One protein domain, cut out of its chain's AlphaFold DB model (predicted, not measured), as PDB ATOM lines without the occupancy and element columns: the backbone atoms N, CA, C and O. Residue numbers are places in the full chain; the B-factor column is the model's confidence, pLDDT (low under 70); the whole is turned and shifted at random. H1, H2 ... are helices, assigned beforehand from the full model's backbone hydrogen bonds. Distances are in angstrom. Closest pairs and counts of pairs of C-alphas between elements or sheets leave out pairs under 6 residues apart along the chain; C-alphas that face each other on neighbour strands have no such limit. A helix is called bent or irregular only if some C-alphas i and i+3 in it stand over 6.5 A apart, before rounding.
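Overview. This is residues 115 to 225 of the 229 residues of an uncharacterized protein of Tsukamurella pulmonis (UniProt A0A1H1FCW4). Four longer helices, H3, H4, H5 and H7, make a compact core in which each touches two of the others, partly aligned and partly crossed. Short helices close the two ends of the long axis: H1 and H2 at one end, with H1 packed on the last turns of H7, and little H6 at the other. The printed part has 111 residues with seven named helices, H1 to H7, and no named strand; the class is all helix. The whole is compact, with a radius of gyration of the C-alphas of 13.2 A and spans of 37 by 32 by 24 A.

Along the chain. H1, residues 116 to 123, begins at C-alpha 116 at (20.160, 7.914, 48.571). H2 is residues 125 to 132. H3, residues 142 to 159, is 25.8 A long, and H4, residues 162 to 175, is 18.4 A long. H5, residues 183 to 197, is 21.3 A long and irregular: C-alphas 192 and 195 are 7.3 A apart. H6 is residues 199 to 203. H7, residues 205 to 225, is 29.7 A long, with a kink of 27 degrees near residue 219; it is irregular, with C-alphas 222 and 225 7.3 A apart, and ends at C-alpha 225 at (21.136, 12.088, 58.815).

Arrangement. H5 and H7 are the hub, touching three helices each. They touch each other at a shallow tilt of 30 degrees, opposite ways, the closest C-alphas being those of Leu 192 and Phe 211, 5.2 A apart. H5 touches H4 at a steep tilt of 57 degrees, closest at the C-alphas of Ala 166 and Thr 193, 4.4 A. H3 and H4 form a helical hairpin at 15 degrees, closest at Ala 156 and Gly 165, 5.0 A between C-alphas. H3 touches H7 with residues 150 to 157 alone, at a steep tilt of 56 degrees; the C-alphas of Ala 153 and Ala 215 are closest, 5.5 A. H7 touches H1 with residues 219 to 224 alone, about perpendicular at 85 degrees, closest at the C-alphas of Ala 118 and Phe 223, 5.8 A. H2 touches no helix, but is near H3; the C-alphas of Leu 131 and Val 148 are 7.4 A apart. H6 only just touches H5, only at the corner, with 3 pairs of C-alphas within 8 A, closest at Pro 195 and Trp 202, 4.9 A. H1 and H6 are apart. In H1, H2, H3 and H4 every O i to N i+4 pair is within hydrogen-bond range; H5 has 7 of 11, H7 16 of 17, and H6 0 of 1, with 1 of 2 O i to N i+3 pairs.

Size, cuts and confidence. The C-alphas farthest apart, of Gly 126 and Glu 201, are 37.4 A apart. The printed part has no cut, and no link is long. Mean pLDDT of the printed part is 85.1; residues 136 to 139, 175 to 177, 203 and 225 are under 70.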
ATOM      1  N   PRO A 115      24.888   7.870  49.727       93.94
ATOM      2  CA  PRO A 115      23.580   8.081  50.347       93.94
ATOM      3  C   PRO A 115      22.472   8.360  49.320       93.94
ATOM      4  O   PRO A 115      22.653   9.178  48.415       93.94
ATOM      5  N   ALA A 116      21.300   7.736  49.482       92.38
ATOM      6  CA  ALA A 116      20.160   7.914  48.571       92.38
ATOM      7  C   ALA A 116      19.724   9.386  48.460       92.38
ATOM      8  O   ALA A 116      19.576   9.903  47.355       92.38
ATOM      9  N   ALA A 117      19.665  10.093  49.592       91.88
ATOM     10  CA  ALA A 117      19.344  11.519  49.633       91.88
ATOM     11  C   ALA A 117      20.325  12.383  48.815       91.88
ATOM     12  O   ALA A 117      19.914  13.364  48.201       91.88
ATOM     13  N   ALA A 118      21.609  12.004  48.740       92.50
ATOM     14  CA  ALA A 118      22.573  12.700  47.888       92.50
ATOM     15  C   ALA A 118      22.246  12.496  46.399       92.50
ATOM     16  O   ALA A 118      22.273  13.449  45.622       92.50
ATOM     17  N   ARG A 119      21.886  11.265  46.002       92.44
ATOM     18  CA  ARG A 119      21.490  10.945  44.618       92.44
ATOM     19  C   ARG A 119      20.257  11.742  44.196       92.44
ATOM     20  O   ARG A 119      20.256  12.335  43.123       92.44
ATOM     21  N   GLU A 120      19.235  11.778  45.047       93.56
ATOM     22  CA  GLU A 120      17.989  12.510  44.798       93.56
ATOM     23  C   GLU A 120      18.228  14.020  44.702       93.56
ATOM     24  O   GLU A 120      17.806  14.660  43.735       93.56
ATOM     25  N   TYR A 121      18.969  14.584  45.660       93.44
ATOM     26  CA  TYR A 121      19.280  16.009  45.694       93.44
ATOM     27  C   TYR A 121      20.048  16.456  44.441       93.44
ATOM     28  O   TYR A 121      19.631  17.401  43.768       93.44
ATOM     29  N   PHE A 122      21.122  15.753  44.068       93.25
ATOM     30  CA  PHE A 122      21.930  16.121  42.901       93.25
ATOM     31  C   PHE A 122      21.250  15.812  41.557       93.25
ATOM     32  O   PHE A 122      21.608  16.409  40.540       93.25
ATOM     33  N   ALA A 123      20.255  14.918  41.531       91.31
ATOM     34  CA  ALA A 123      19.410  14.689  40.358       91.31
ATOM     35  C   ALA A 123      18.295  15.742  40.199       91.31
ATOM     36  O   ALA A 123      17.733  15.891  39.105       91.31
ATOM     37  N   SER A 124      17.977  16.484  41.265       93.00
ATOM     38  CA  SER A 124      16.894  17.465  41.263       93.00
ATOM     39  C   SER A 124      17.084  18.542  40.185       93.00
ATOM     40  O   SER A 124      18.197  18.967  39.857       93.00
ATOM     41  N   ALA A 125      15.974  18.998  39.600       90.50
ATOM     42  CA  ALA A 125      15.999  20.082  38.617       90.50
ATOM     43  C   ALA A 125      16.515  21.396  39.232       90.50
ATOM     44  O   ALA A 125      17.246  22.132  38.572       90.50
ATOM     45  N   GLY A 126      16.190  21.648  40.506       88.12
ATOM     46  CA  GLY A 126      16.625  22.837  41.238       88.12
ATOM     47  C   GLY A 126      18.144  22.924  41.358       88.12
ATOM     48  O   GLY A 126      18.726  23.936  40.974       88.12
ATOM     49  N   PHE A 127      18.799  21.842  41.792       87.94
ATOM     50  CA  PHE A 127      20.259  21.820  41.882       87.94
ATOM     51  C   PHE A 127      20.920  21.971  40.503       87.94
ATOM     52  O   PHE A 127      21.841  22.769  40.341       87.94
ATOM     53  N   ARG A 128      20.421  21.267  39.476       87.69
ATOM     54  CA  ARG A 128      20.977  21.364  38.114       87.69
ATOM     55  C   ARG A 128      20.852  22.767  37.517       87.69
ATOM     56  O   ARG A 128      21.797  23.242  36.893       87.69
ATOM     57  N   SER A 129      19.719  23.435  37.731       85.56
ATOM     58  CA  SER A 129      19.525  24.825  37.308       85.56
ATOM     59  C   SER A 129      20.458  25.779  38.055       85.56
ATOM     60  O   SER A 129      21.006  26.687  37.438       85.56
ATOM     61  N   ALA A 130      20.657  25.572  39.362       83.69
ATOM     62  CA  ALA A 130      21.586  26.376  40.149       83.69
ATOM     63  C   ALA A 130      23.025  26.200  39.648       83.69
ATOM     64  O   ALA A 130      23.708  27.193  39.423       83.69
ATOM     65  N   LEU A 131      23.460  24.957  39.405       84.38
ATOM     66  CA  LEU A 131      24.795  24.634  38.895       84.38
ATOM     67  C   LEU A 131      25.072  25.288  37.535       84.38
ATOM     68  O   LEU A 131      26.146  25.848  37.338       84.38
ATOM     69  N   ALA A 132      24.102  25.261  36.616       82.19
ATOM     70  CA  ALA A 132      24.240  25.864  35.289       82.19
ATOM     71  C   ALA A 132      24.396  27.398  35.321       82.19
ATOM     72  O   ALA A 132      24.942  27.976  34.384       82.19
ATOM     73  N   GLY A 133      23.919  28.055  36.381       77.00
ATOM     74  CA  GLY A 133      24.033  29.502  36.560       77.00
ATOM     75  C   GLY A 133      25.357  29.969  37.175       77.00
ATOM     76  O   GLY A 133      25.571  31.175  37.287       77.00
ATOM     77  N   MET A 134      26.236  29.053  37.598       77.56
ATOM     78  CA  MET A 134      27.489  29.403  38.273       77.56
ATOM     79  C   MET A 134      28.616  29.632  37.271       77.56
ATOM     80  O   MET A 134      28.810  28.860  36.334       77.56
ATOM     81  N   SER A 135      29.401  30.683  37.495       70.88
ATOM     82  CA  SER A 135      30.586  30.969  36.691       70.88
ATOM     83  C   SER A 135      31.663  31.645  37.530       70.88
ATOM     84  O   SER A 135      31.406  32.122  38.631       70.88
ATOM     85  N   VAL A 136      32.877  31.729  36.989       63.72
ATOM     86  CA  VAL A 136      33.983  32.465  37.623       63.72
ATOM     87  C   VAL A 136      33.660  33.963  37.761       63.72
ATOM     88  O   VAL A 136      34.104  34.599  38.708       63.72
ATOM     89  N   VAL A 137      32.847  34.518  36.853       65.56
ATOM     90  CA  VAL A 137      32.456  35.943  36.842       65.56
ATOM     91  C   VAL A 137      31.370  36.252  37.884       65.56
ATOM     92  O   VAL A 137      31.289  37.374  38.376       65.56
ATOM     93  N   SER A 138      30.580  35.246  38.268       68.75
ATOM     94  CA  SER A 138      29.565  35.325  39.323       68.75
ATOM     95  C   SER A 138      29.810  34.205  40.335       68.75
ATOM     96  O   SER A 138      29.162  33.154  40.241       68.75
ATOM     97  N   PRO A 139      30.767  34.386  41.266       67.00
ATOM     98  CA  PRO A 139      31.159  33.327  42.178       67.00
ATOM     99  C   PRO A 139      29.976  32.908  43.065       67.00
ATOM    100  O   PRO A 139      29.178  33.751  43.489       67.00
ATOM    101  N   PRO A 140      29.841  31.604  43.351       80.12
ATOM    102  CA  PRO A 140      28.794  31.106  44.222       80.12
ATOM    103  C   PRO A 140      28.982  31.618  45.653       80.12
ATOM    104  O   PRO A 140      30.096  31.892  46.104       80.12
ATOM    105  N   ARG A 141      27.878  31.687  46.405       80.12
ATOM    106  CA  ARG A 141      27.946  31.879  47.861       80.12
ATOM    107  C   ARG A 141      28.703  30.713  48.512       80.12
ATOM    108  O   ARG A 141      28.697  29.615  47.949       80.12
ATOM    109  N   PRO A 142      29.308  30.892  49.698       78.62
ATOM    110  CA  PRO A 142      30.119  29.844  50.318       78.62
ATOM    111  C   PRO A 142      29.385  28.515  50.555       78.62
ATOM    112  O   PRO A 142      29.965  27.425  50.463       78.62
ATOM    113  N   GLU A 143      28.086  28.586  50.835       80.81
ATOM    114  CA  GLU A 143      27.213  27.423  50.998       80.81
ATOM    115  C   GLU A 143      27.054  26.683  49.669       80.81
ATOM    116  O   GLU A 143      27.205  25.465  49.601       80.81
ATOM    117  N   THR A 144      26.841  27.436  48.594       83.38
ATOM    118  CA  THR A 144      26.704  26.928  47.232       83.38
ATOM    119  C   THR A 144      28.023  26.352  46.704       83.38
ATOM    120  O   THR A 144      28.028  25.283  46.101       83.38
ATOM    121  N   ALA A 145      29.168  26.974  46.996       83.38
ATOM    122  CA  ALA A 145      30.487  26.416  46.682       83.38
ATOM    123  C   ALA A 145      30.699  25.047  47.353       83.38
ATOM    124  O   ALA A 145      31.204  24.107  46.735       83.38
ATOM    125  N   SER A 146      30.246  24.917  48.604       85.56
ATOM    126  CA  SER A 146      30.285  23.650  49.342       85.56
ATOM    127  C   SER A 146      29.454  22.561  48.651       85.56
ATOM    128  O   SER A 146      29.863  21.401  48.606       85.56
ATOM    129  N   GLU A 147      28.299  22.931  48.091       87.44
ATOM    130  CA  GLU A 147      27.427  22.024  47.336       87.44
ATOM    131  C   GLU A 147      28.044  21.586  46.013       87.44
ATOM    132  O   GLU A 147      27.935  20.414  45.660       87.44
ATOM    133  N   VAL A 148      28.734  22.482  45.309       88.00
ATOM    134  CA  VAL A 148      29.423  22.135  44.061       88.00
ATOM    135  C   VAL A 148      30.588  21.181  44.316       88.00
ATOM    136  O   VAL A 148      30.740  20.198  43.595       88.00
ATOM    137  N   ILE A 149      31.374  21.399  45.375       89.69
ATOM    138  CA  ILE A 149      32.445  20.462  45.753       89.69
ATOM    139  C   ILE A 149      31.853  19.092  46.115       89.69
ATOM    140  O   ILE A 149      32.342  18.063  45.647       89.69
ATOM    141  N   ALA A 150      30.772  19.063  46.902       91.06
ATOM    142  CA  ALA A 150      30.075  17.820  47.231       91.06
ATOM    143  C   ALA A 150      29.490  17.133  45.983       91.06
ATOM    144  O   ALA A 150      29.533  15.906  45.881       91.06
ATOM    145  N   TYR A 151      28.994  17.904  45.013       92.50
ATOM    146  CA  TYR A 151      28.505  17.396  43.737       92.50
ATOM    147  C   TYR A 151      29.614  16.757  42.901       92.50
ATOM    148  O   TYR A 151      29.423  15.657  42.385       92.50
ATOM    149  N   TRP A 152      30.784  17.387  42.788       93.50
ATOM    150  CA  TRP A 152      31.903  16.800  42.049       93.50
ATOM    151  C   TRP A 152      32.448  15.546  42.730       93.50
ATOM    152  O   TRP A 152      32.731  14.562  42.049       93.50
ATOM    153  N   ALA A 153      32.484  15.524  44.066       93.38
ATOM    154  CA  ALA A 153      32.794  14.315  44.826       93.38
ATOM    155  C   ALA A 153      31.773  13.193  44.551       93.38
ATOM    156  O   ALA A 153      32.158  12.052  44.297       93.38
ATOM    157  N   TYR A 154      30.474  13.517  44.522       94.56
ATOM    158  CA  TYR A 154      29.415  12.583  44.125       94.56
ATOM    159  C   TYR A 154      29.601  12.063  42.695       94.56
ATOM    160  O   TYR A 154      29.564  10.853  42.474       94.56
ATOM    161  N   ARG A 155      29.834  12.950  41.722       94.31
ATOM    162  CA  ARG A 155      30.010  12.575  40.313       94.31
ATOM    163  C   ARG A 155      31.209  11.664  40.118       94.31
ATOM    164  O   ARG A 155      31.083  10.691  39.385       94.31
ATOM    165  N   ALA A 156      32.314  11.941  40.801       93.94
ATOM    166  CA  ALA A 156      33.513  11.114  40.773       93.94
ATOM    167  C   ALA A 156      33.264   9.712  41.352       93.94
ATOM    168  O   ALA A 156      33.706   8.718  40.785       93.94
ATOM    169  N   LEU A 157      32.510   9.609  42.455       93.75
ATOM    170  CA  LEU A 157      32.102   8.318  43.022       93.75
ATOM    171  C   LEU A 157      31.147   7.544  42.101       93.75
ATOM    172  O   LEU A 157      31.246   6.322  42.014       93.75
ATOM    173  N   ASP A 158      30.233   8.237  41.419       93.38
ATOM    174  CA  ASP A 158      29.257   7.622  40.514       93.38
ATOM    175  C   ASP A 158      29.883   7.164  39.185       93.38
ATOM    176  O   ASP A 158      29.513   6.107  38.669       93.38
ATOM    177  N   SER A 159      30.836   7.930  38.642       89.88
ATOM    178  CA  SER A 159      31.521   7.625  37.379       89.88
ATOM    179  C   SER A 159      32.749   6.726  37.541       89.88
ATOM    180  O   SER A 159      33.105   6.015  36.602       89.88
ATOM    181  N   GLY A 160      33.409   6.766  38.702       88.00
ATOM    182  CA  GLY A 160      34.735   6.181  38.910       88.00
ATOM    183  C   GLY A 160      35.887   7.021  38.339       88.00
ATOM    184  O   GLY A 160      37.029   6.572  38.376       88.00
ATOM    185  N   ASP A 161      35.610   8.218  37.812       89.12
ATOM    186  CA  ASP A 161      36.625   9.142  37.293       89.12
ATOM    187  C   ASP A 161      37.047  10.146  38.377       89.12
ATOM    188  O   ASP A 161      36.515  11.255  38.494       89.12
ATOM    189  N   TYR A 162      37.983   9.711  39.223       90.31
ATOM    190  CA  TYR A 162      38.462  10.502  40.358       90.31
ATOM    191  C   TYR A 162      39.395  11.632  39.949       90.31
ATOM    192  O   TYR A 162      39.424  12.651  40.632       90.31
ATOM    193  N   VAL A 163      40.131  11.482  38.846       89.44
ATOM    194  CA  VAL A 163      41.061  12.513  38.368       89.44
ATOM    195  C   VAL A 163      40.280  13.721  37.873       89.44
ATOM    196  O   VAL A 163      40.571  14.841  38.286       89.44
ATOM    197  N   GLU A 164      39.249  13.500  37.056       90.50
ATOM    198  CA  GLU A 164      38.420  14.595  36.554       90.50
ATOM    199  C   GLU A 164      37.623  15.263  37.683       90.50
ATOM    200  O   GLU A 164      37.581  16.489  37.785       90.50
ATOM    201  N   GLY A 165      37.056  14.472  38.601       90.94
ATOM    202  CA  GLY A 165      36.403  15.012  39.792       90.94
ATOM    203  C   GLY A 165      37.345  15.851  40.661       90.94
ATOM    204  O   GLY A 165      36.994  16.958  41.065       90.94
ATOM    205  N   ALA A 166      38.559  15.355  40.910       92.31
ATOM    206  CA  ALA A 166      39.590  16.058  41.668       92.31
ATOM    207  C   ALA A 166      40.045  17.349  40.975       92.31
ATOM    208  O   ALA A 166      40.234  18.360  41.653       92.31
ATOM    209  N   ARG A 167      40.171  17.343  39.641       92.94
ATOM    210  CA  ARG A 167      40.493  18.530  38.835       92.94
ATOM    211  C   ARG A 167      39.439  19.614  39.016       92.94
ATOM    212  O   ARG A 167      39.784  20.746  39.332       92.94
ATOM    213  N   LEU A 168      38.160  19.262  38.886       90.50
ATOM    214  CA  LEU A 168      37.051  20.212  39.023       90.50
ATOM    215  C   LEU A 168      36.941  20.774  40.447       90.50
ATOM    216  O   LEU A 168      36.672  21.961  40.628       90.50
ATOM    217  N   ILE A 169      37.206  19.952  41.467       90.31
ATOM    218  CA  ILE A 169      37.285  20.412  42.862       90.31
ATOM    219  C   ILE A 169      38.474  21.361  43.053       90.31
ATOM    220  O   ILE A 169      38.331  22.384  43.721       90.31
ATOM    221  N   HIS A 170      39.633  21.050  42.468       89.06
ATOM    222  CA  HIS A 170      40.819  21.901  42.539       89.06
ATOM    223  C   HIS A 170      40.591  23.245  41.841       89.06
ATOM    224  O   HIS A 170      40.900  24.292  42.404       89.06
ATOM    225  N   GLU A 171      39.990  23.237  40.654       86.06
ATOM    226  CA  GLU A 171      39.633  24.449  39.917       86.06
ATOM    227  C   GLU A 171      38.670  25.334  40.707       86.06
ATOM    228  O   GLU A 171      38.897  26.537  40.822       86.06
ATOM    229  N   ALA A 172      37.648  24.739  41.322       81.25
ATOM    230  CA  ALA A 172      36.703  25.465  42.161       81.25
ATOM    231  C   ALA A 172      37.364  26.053  43.423       81.25
ATOM    232  O   ALA A 172      37.190  27.232  43.728       81.25
ATOM    233  N   ALA A 173      38.130  25.245  44.164       79.88
ATOM    234  CA  ALA A 173      38.643  25.630  45.479       79.88
ATOM    235  C   ALA A 173      39.934  26.466  45.422       79.88
ATOM    236  O   ALA A 173      40.090  27.399  46.205       79.88
ATOM    237  N   ALA A 174      40.864  26.133  44.523       73.12
ATOM    238  CA  ALA A 174      42.194  26.738  44.472       73.12
ATOM    239  C   ALA A 174      42.325  27.818  43.389       73.12
ATOM    240  O   ALA A 174      42.952  28.843  43.641       73.12
ATOM    241  N   LEU A 175      41.738  27.616  42.201       61.25
ATOM    242  CA  LEU A 175      41.914  28.541  41.070       61.25
ATOM    243  C   LEU A 175      40.845  29.635  41.024       61.25
ATOM    244  O   LEU A 175      41.170  30.799  40.813       61.25
ATOM    245  N   ALA A 176      39.581  29.285  41.262       61.81
ATOM    246  CA  ALA A 176      38.490  30.256  41.333       61.81
ATOM    247  C   ALA A 176      38.357  30.913  42.722       61.81
ATOM    248  O   ALA A 176      37.572  31.846  42.886       61.81
ATOM    249  N   GLY A 177      39.112  30.431  43.718       65.31
ATOM    250  CA  GLY A 177      39.153  30.990  45.071       65.31
ATOM    251  C   GLY A 177      37.830  30.885  45.828       65.31
ATOM    252  O   GLY A 177      37.543  31.727  46.679       65.31
ATOM    253  N   TRP A 178      36.986  29.897  45.509       76.56
ATOM    254  CA  TRP A 178      35.686  29.780  46.155       76.56
ATOM    255  C   TRP A 178      35.847  29.453  47.637       76.56
ATOM    256  O   TRP A 178      36.364  28.406  48.026       76.56
ATOM    257  N   THR A 179      35.353  30.354  48.480       75.75
ATOM    258  CA  THR A 179      35.311  30.148  49.924       75.75
ATOM    259  C   THR A 179      34.290  29.076  50.258       75.75
ATOM    260  O   THR A 179      33.142  29.163  49.837       75.75
ATOM    261  N   VAL A 180      34.688  28.079  51.039       79.06
ATOM    262  CA  VAL A 180      33.815  26.978  51.451       79.06
ATOM    263  C   VAL A 180      33.238  27.281  52.831       79.06
ATOM    264  O   VAL A 180      33.987  27.613  53.745       79.06
ATOM    265  N   ALA A 181      31.920  27.154  53.009       78.06
ATOM    266  CA  ALA A 181      31.259  27.469  54.284       78.06
ATOM    267  C   ALA A 181      31.648  26.513  55.429       78.06
ATOM    268  O   ALA A 181      31.556  26.863  56.602       78.06
ATOM    269  N   SER A 182      32.052  25.283  55.099       79.12
ATOM    270  CA  SER A 182      32.291  24.217  56.073       79.12
ATOM    271  C   SER A 182      33.791  24.020  56.355       79.12
ATOM    272  O   SER A 182      34.527  23.640  55.440       79.12
ATOM    273  N   PRO A 183      34.250  24.159  57.619       79.25
ATOM    274  CA  PRO A 183      35.644  23.900  57.998       79.25
ATOM    275  C   PRO A 183      36.075  22.454  57.729       79.25
ATOM    276  O   PRO A 183      37.193  22.202  57.283       79.25
ATOM    277  N   SER A 184      35.174  21.492  57.950       80.69
ATOM    278  CA  SER A 184      35.428  20.080  57.653       80.69
ATOM    279  C   SER A 184      35.574  19.822  56.154       80.69
ATOM    280  O   SER A 184      36.384  18.989  55.757       80.69
ATOM    281  N   LEU A 185      34.828  20.547  55.315       81.25
ATOM    282  CA  LEU A 185      34.979  20.452  53.866       81.25
ATOM    283  C   LEU A 185      36.280  21.108  53.400       81.25
ATOM    284  O   LEU A 185      36.998  20.508  52.609       81.25
ATOM    285  N   ALA A 186      36.634  22.277  53.938       82.88
ATOM    286  CA  ALA A 186      37.917  22.915  53.652       82.88
ATOM    287  C   ALA A 186      39.101  21.986  53.991       82.88
ATOM    288  O   ALA A 186      40.016  21.831  53.185       82.88
ATOM    289  N   ALA A 187      39.040  21.281  55.127       85.56
ATOM    290  CA  ALA A 187      40.039  20.281  55.510       85.56
ATOM    291  C   ALA A 187      40.051  19.030  54.604       85.56
ATOM    292  O   ALA A 187      41.069  18.344  54.510       85.56
ATOM    293  N   ALA A 188      38.938  18.724  53.931       87.38
ATOM    294  CA  ALA A 188      38.818  17.596  53.009       87.38
ATOM    295  C   ALA A 188      39.366  17.901  51.601       87.38
ATOM    296  O   ALA A 188      39.815  16.978  50.920       87.38
ATOM    297  N   VAL A 189      39.375  19.169  51.165       88.12
ATOM    298  CA  VAL A 189      39.804  19.580  49.811       88.12
ATOM    299  C   VAL A 189      41.183  19.030  49.409       88.12
ATOM    300  O   VAL A 189      41.286  18.498  48.303       88.12
ATOM    301  N   PRO A 190      42.237  19.050  50.253       89.75
ATOM    302  CA  PRO A 190      43.534  18.483  49.873       89.75
ATOM    303  C   PRO A 190      43.463  16.992  49.516       89.75
ATOM    304  O   PRO A 190      44.091  16.547  48.562       89.75
ATOM    305  N   ARG A 191      42.643  16.211  50.233       90.62
ATOM    306  CA  ARG A 191      42.444  14.783  49.936       90.62
ATOM    307  C   ARG A 191      41.588  14.572  48.693       90.62
ATOM    308  O   ARG A 191      41.855  13.659  47.920       90.62
ATOM    309  N   LEU A 192      40.590  15.427  48.483       92.00
ATOM    310  CA  LEU A 192      39.727  15.384  47.301       92.00
ATOM    311  C   LEU A 192      40.441  15.848  46.024       92.00
ATOM    312  O   LEU A 192      40.016  15.506  44.931       92.00
ATOM    313  N   THR A 193      41.532  16.602  46.136       93.38
ATOM    314  CA  THR A 193      42.322  17.069  44.984       93.38
ATOM    315  C   THR A 193      43.569  16.223  44.728       93.38
ATOM    316  O   THR A 193      44.176  16.336  43.663       93.38
ATOM    317  N   ALA A 194      43.924  15.325  45.655       91.31
ATOM    318  CA  ALA A 194      45.109  14.479  45.564       91.31
ATOM    319  C   ALA A 194      45.215  13.666  44.255       91.31
ATOM    320  O   ALA A 194      46.301  13.674  43.680       91.31
ATOM    321  N   PRO A 195      44.144  13.040  43.714       90.25
ATOM    322  CA  PRO A 195      44.240  12.325  42.436       90.25
ATOM    323  C   PRO A 195      44.673  13.213  41.264       90.25
ATOM    324  O   PRO A 195      45.368  12.754  40.369       90.25
ATOM    325  N   PHE A 196      44.288  14.490  41.260       91.56
ATOM    326  CA  PHE A 196      44.694  15.426  40.212       91.56
ATOM    327  C   PHE A 196      46.133  15.918  40.418       91.56
ATOM    328  O   PHE A 196      46.924  15.949  39.479       91.56
ATOM    329  N   LEU A 197      46.490  16.257  41.659       89.31
ATOM    330  CA  LEU A 197      47.807  16.811  41.993       89.31
ATOM    331  C   LEU A 197      48.942  15.783  41.929       89.31
ATOM    332  O   LEU A 197      50.096  16.164  41.753       89.31
ATOM    333  N   ALA A 198      48.625  14.495  42.043       85.62
ATOM    334  CA  ALA A 198      49.607  13.419  41.993       85.62
ATOM    335  C   ALA A 198      50.240  13.216  40.603       85.62
ATOM    336  O   ALA A 198      51.224  12.488  40.487       85.62
ATOM    337  N   GLY A 199      49.709  13.831  39.535       81.56
ATOM    338  CA  GLY A 199      50.228  13.619  38.181       81.56
ATOM    339  C   GLY A 199      50.283  12.123  37.864       81.56
ATOM    340  O   GLY A 199      49.362  11.397  38.199       81.56
ATOM    341  N   ASP A 200      51.373  11.601  37.304       74.88
ATOM    342  CA  ASP A 200      51.461  10.165  36.991       74.88
ATOM    343  C   ASP A 200      51.355   9.214  38.203       74.88
ATOM    344  O   ASP A 200      51.066   8.025  38.018       74.88
ATOM    345  N   GLU A 201      51.527   9.718  39.430       74.94
ATOM    346  CA  GLU A 201      51.391   8.945  40.670       74.94
ATOM    347  C   GLU A 201      49.934   8.715  41.088       74.94
ATOM    348  O   GLU A 201      49.697   7.860  41.939       74.94
ATOM    349  N   TRP A 202      48.938   9.360  40.454       70.31
ATOM    350  CA  TRP A 202      47.507   9.099  40.728       70.31
ATOM    351  C   TRP A 202      47.138   7.620  40.568       70.31
ATOM    352  O   TRP A 202      46.161   7.135  41.129       70.31
ATOM    353  N   ARG A 203      47.969   6.883  39.827       68.75
ATOM    354  CA  ARG A 203      47.882   5.439  39.610       68.75
ATOM    355  C   ARG A 203      48.155   4.611  40.872       68.75
ATOM    356  O   ARG A 203      48.012   3.389  40.806       68.75
ATOM    357  N   ASP A 204      48.564   5.219  41.989       78.50
ATOM    358  CA  ASP A 204      48.634   4.558  43.293       78.50
ATOM    359  C   ASP A 204      47.214   4.310  43.853       78.50
ATOM    360  O   ASP A 204      46.494   5.259  44.183       78.50
ATOM    361  N   PRO A 205      46.806   3.041  44.068       79.69
ATOM    362  CA  PRO A 205      45.511   2.705  44.661       79.69
ATOM    363  C   PRO A 205      45.262   3.307  46.052       79.69
ATOM    364  O   PRO A 205      44.128   3.279  46.541       79.69
ATOM    365  N   ALA A 206      46.296   3.761  46.763       84.56
ATOM    366  CA  ALA A 206      46.144   4.478  48.024       84.56
ATOM    367  C   ALA A 206      45.512   5.867  47.834       84.56
ATOM    368  O   ALA A 206      44.676   6.254  48.651       84.56
ATOM    369  N   ILE A 207      45.846   6.572  46.750       86.00
ATOM    370  CA  ILE A 207      45.339   7.921  46.460       86.00
ATOM    371  C   ILE A 207      43.845   7.860  46.137       86.00
ATOM    372  O   ILE A 207      43.047   8.558  46.763       86.00
ATOM    373  N   ASP A 208      43.447   6.935  45.262       88.25
ATOM    374  CA  ASP A 208      42.037   6.708  44.926       88.25
ATOM    375  C   ASP A 208      41.205   6.268  46.135       88.25
ATOM    376  O   ASP A 208      40.063   6.699  46.308       88.25
ATOM    377  N   ARG A 209      41.764   5.414  47.007       88.25
ATOM    378  CA  ARG A 209      41.100   5.044  48.270       88.25
ATOM    379  C   ARG A 209      40.920   6.257  49.175       88.25
ATOM    380  O   ARG A 209      39.813   6.478  49.652       88.25
ATOM    381  N   GLY A 210      41.966   7.064  49.346       90.75
ATOM    382  CA  GLY A 210      41.908   8.286  50.143       90.75
ATOM    383  C   GLY A 210      40.847   9.266  49.640       90.75
ATOM    384  O   GLY A 210      40.087   9.806  50.447       90.75
ATOM    385  N   PHE A 211      40.740   9.442  48.318       93.56
ATOM    386  CA  PHE A 211      39.671  10.228  47.705       93.56
ATOM    387  C   PHE A 211      38.294   9.642  48.033       93.56
ATOM    388  O   PHE A 211      37.435  10.357  48.549       93.56
ATOM    389  N   ARG A 212      38.081   8.344  47.771       93.38
ATOM    390  CA  ARG A 212      36.784   7.679  47.975       93.38
ATOM    391  C   ARG A 212      36.305   7.764  49.416       93.38
ATOM    392  O   ARG A 212      35.166   8.160  49.648       93.38
ATOM    393  N   ASP A 213      37.166   7.420  50.367       93.06
ATOM    394  CA  ASP A 213      36.827   7.409  51.791       93.06
ATOM    395  C   ASP A 213      36.459   8.822  52.262       93.06
ATOM    396  O   ASP A 213      35.468   9.020  52.967       93.06
ATOM    397  N   CYS A 214      37.209   9.828  51.802       93.69
ATOM    398  CA  CYS A 214      36.940  11.225  52.117       93.69
ATOM    399  C   CYS A 214      35.633  11.725  51.480       93.69
ATOM    400  O   CYS A 214      34.843  12.399  52.142       93.69
ATOM    401  N   ALA A 215      35.381  11.384  50.215       93.62
ATOM    402  CA  ALA A 215      34.166  11.753  49.496       93.62
ATOM    403  C   ALA A 215      32.918  11.102  50.118       93.62
ATOM    404  O   ALA A 215      31.906  11.771  50.321       93.62
ATOM    405  N   LEU A 216      32.996   9.822  50.492       93.81
ATOM    406  CA  LEU A 216      31.907   9.113  51.166       93.81
ATOM    407  C   LEU A 216      31.636   9.659  52.565       93.81
ATOM    408  O   LEU A 216      30.471   9.831  52.927       93.81
ATOM    409  N   ALA A 217      32.682   9.973  53.335       91.50
ATOM    410  CA  ALA A 217      32.535  10.610  54.639       91.50
ATOM    411  C   ALA A 217      31.866  11.985  54.512       91.50
ATOM    412  O   ALA A 217      30.943  12.289  55.267       91.50
ATOM    413  N   LEU A 218      32.269  12.783  53.517       91.56
ATOM    414  CA  LEU A 218      31.663  14.081  53.230       91.56
ATOM    415  C   LEU A 218      30.170  13.955  52.897       91.56
ATOM    416  O   LEU A 218      29.341  14.649  53.489       91.56
ATOM    417  N   LEU A 219      29.816  13.068  51.962       91.62
ATOM    418  CA  LEU A 219      28.424  12.869  51.555       91.62
ATOM    419  C   LEU A 219      27.582  12.289  52.694       91.62
ATOM    420  O   LEU A 219      26.453  12.726  52.895       91.62
ATOM    421  N   SER A 220      28.127  11.359  53.475       90.94
ATOM    422  CA  SER A 220      27.441  10.784  54.637       90.94
ATOM    423  C   SER A 220      27.226  11.807  55.749       90.94
ATOM    424  O   SER A 220      26.140  11.865  56.314       90.94
ATOM    425  N   ALA A 221      28.206  12.665  56.038       88.00
ATOM    426  CA  ALA A 221      28.043  13.727  57.028       88.00
ATOM    427  C   ALA A 221      26.957  14.732  56.614       88.00
ATOM    428  O   ALA A 221      26.216  15.226  57.459       88.00
ATOM    429  N   ARG A 222      26.842  15.011  55.308       85.75
ATOM    430  CA  ARG A 222      25.879  15.982  54.773       85.75
ATOM    431  C   ARG A 222      24.475  15.408  54.563       85.75
ATOM    432  O   ARG A 222      23.501  16.106  54.814       85.75
ATOM    433  N   PHE A 223      24.364  14.165  54.095       87.94
ATOM    434  CA  PHE A 223      23.104  13.558  53.639       87.94
ATOM    435  C   PHE A 223      22.693  12.302  54.428       87.94
ATOM    436  O   PHE A 223      21.586  11.800  54.253       87.94
ATOM    437  N   GLY A 224      23.558  11.773  55.297       70.00
ATOM    438  CA  GLY A 224      23.325  10.529  56.038       70.00
ATOM    439  C   GLY A 224      22.378  10.657  57.235       70.00
ATOM    440  O   GLY A 224      21.893   9.646  57.730       70.00
ATOM    441  N   GLN A 225      22.055  11.873  57.685       59.31
ATOM    442  CA  GLN A 225      21.136  12.088  58.815       59.31
ATOM    443  C   GLN A 225      19.640  12.037  58.437       59.31
ATOM    444  O   GLN A 225      18.791  12.242  59.298       59.31
TER     445      GLN A 225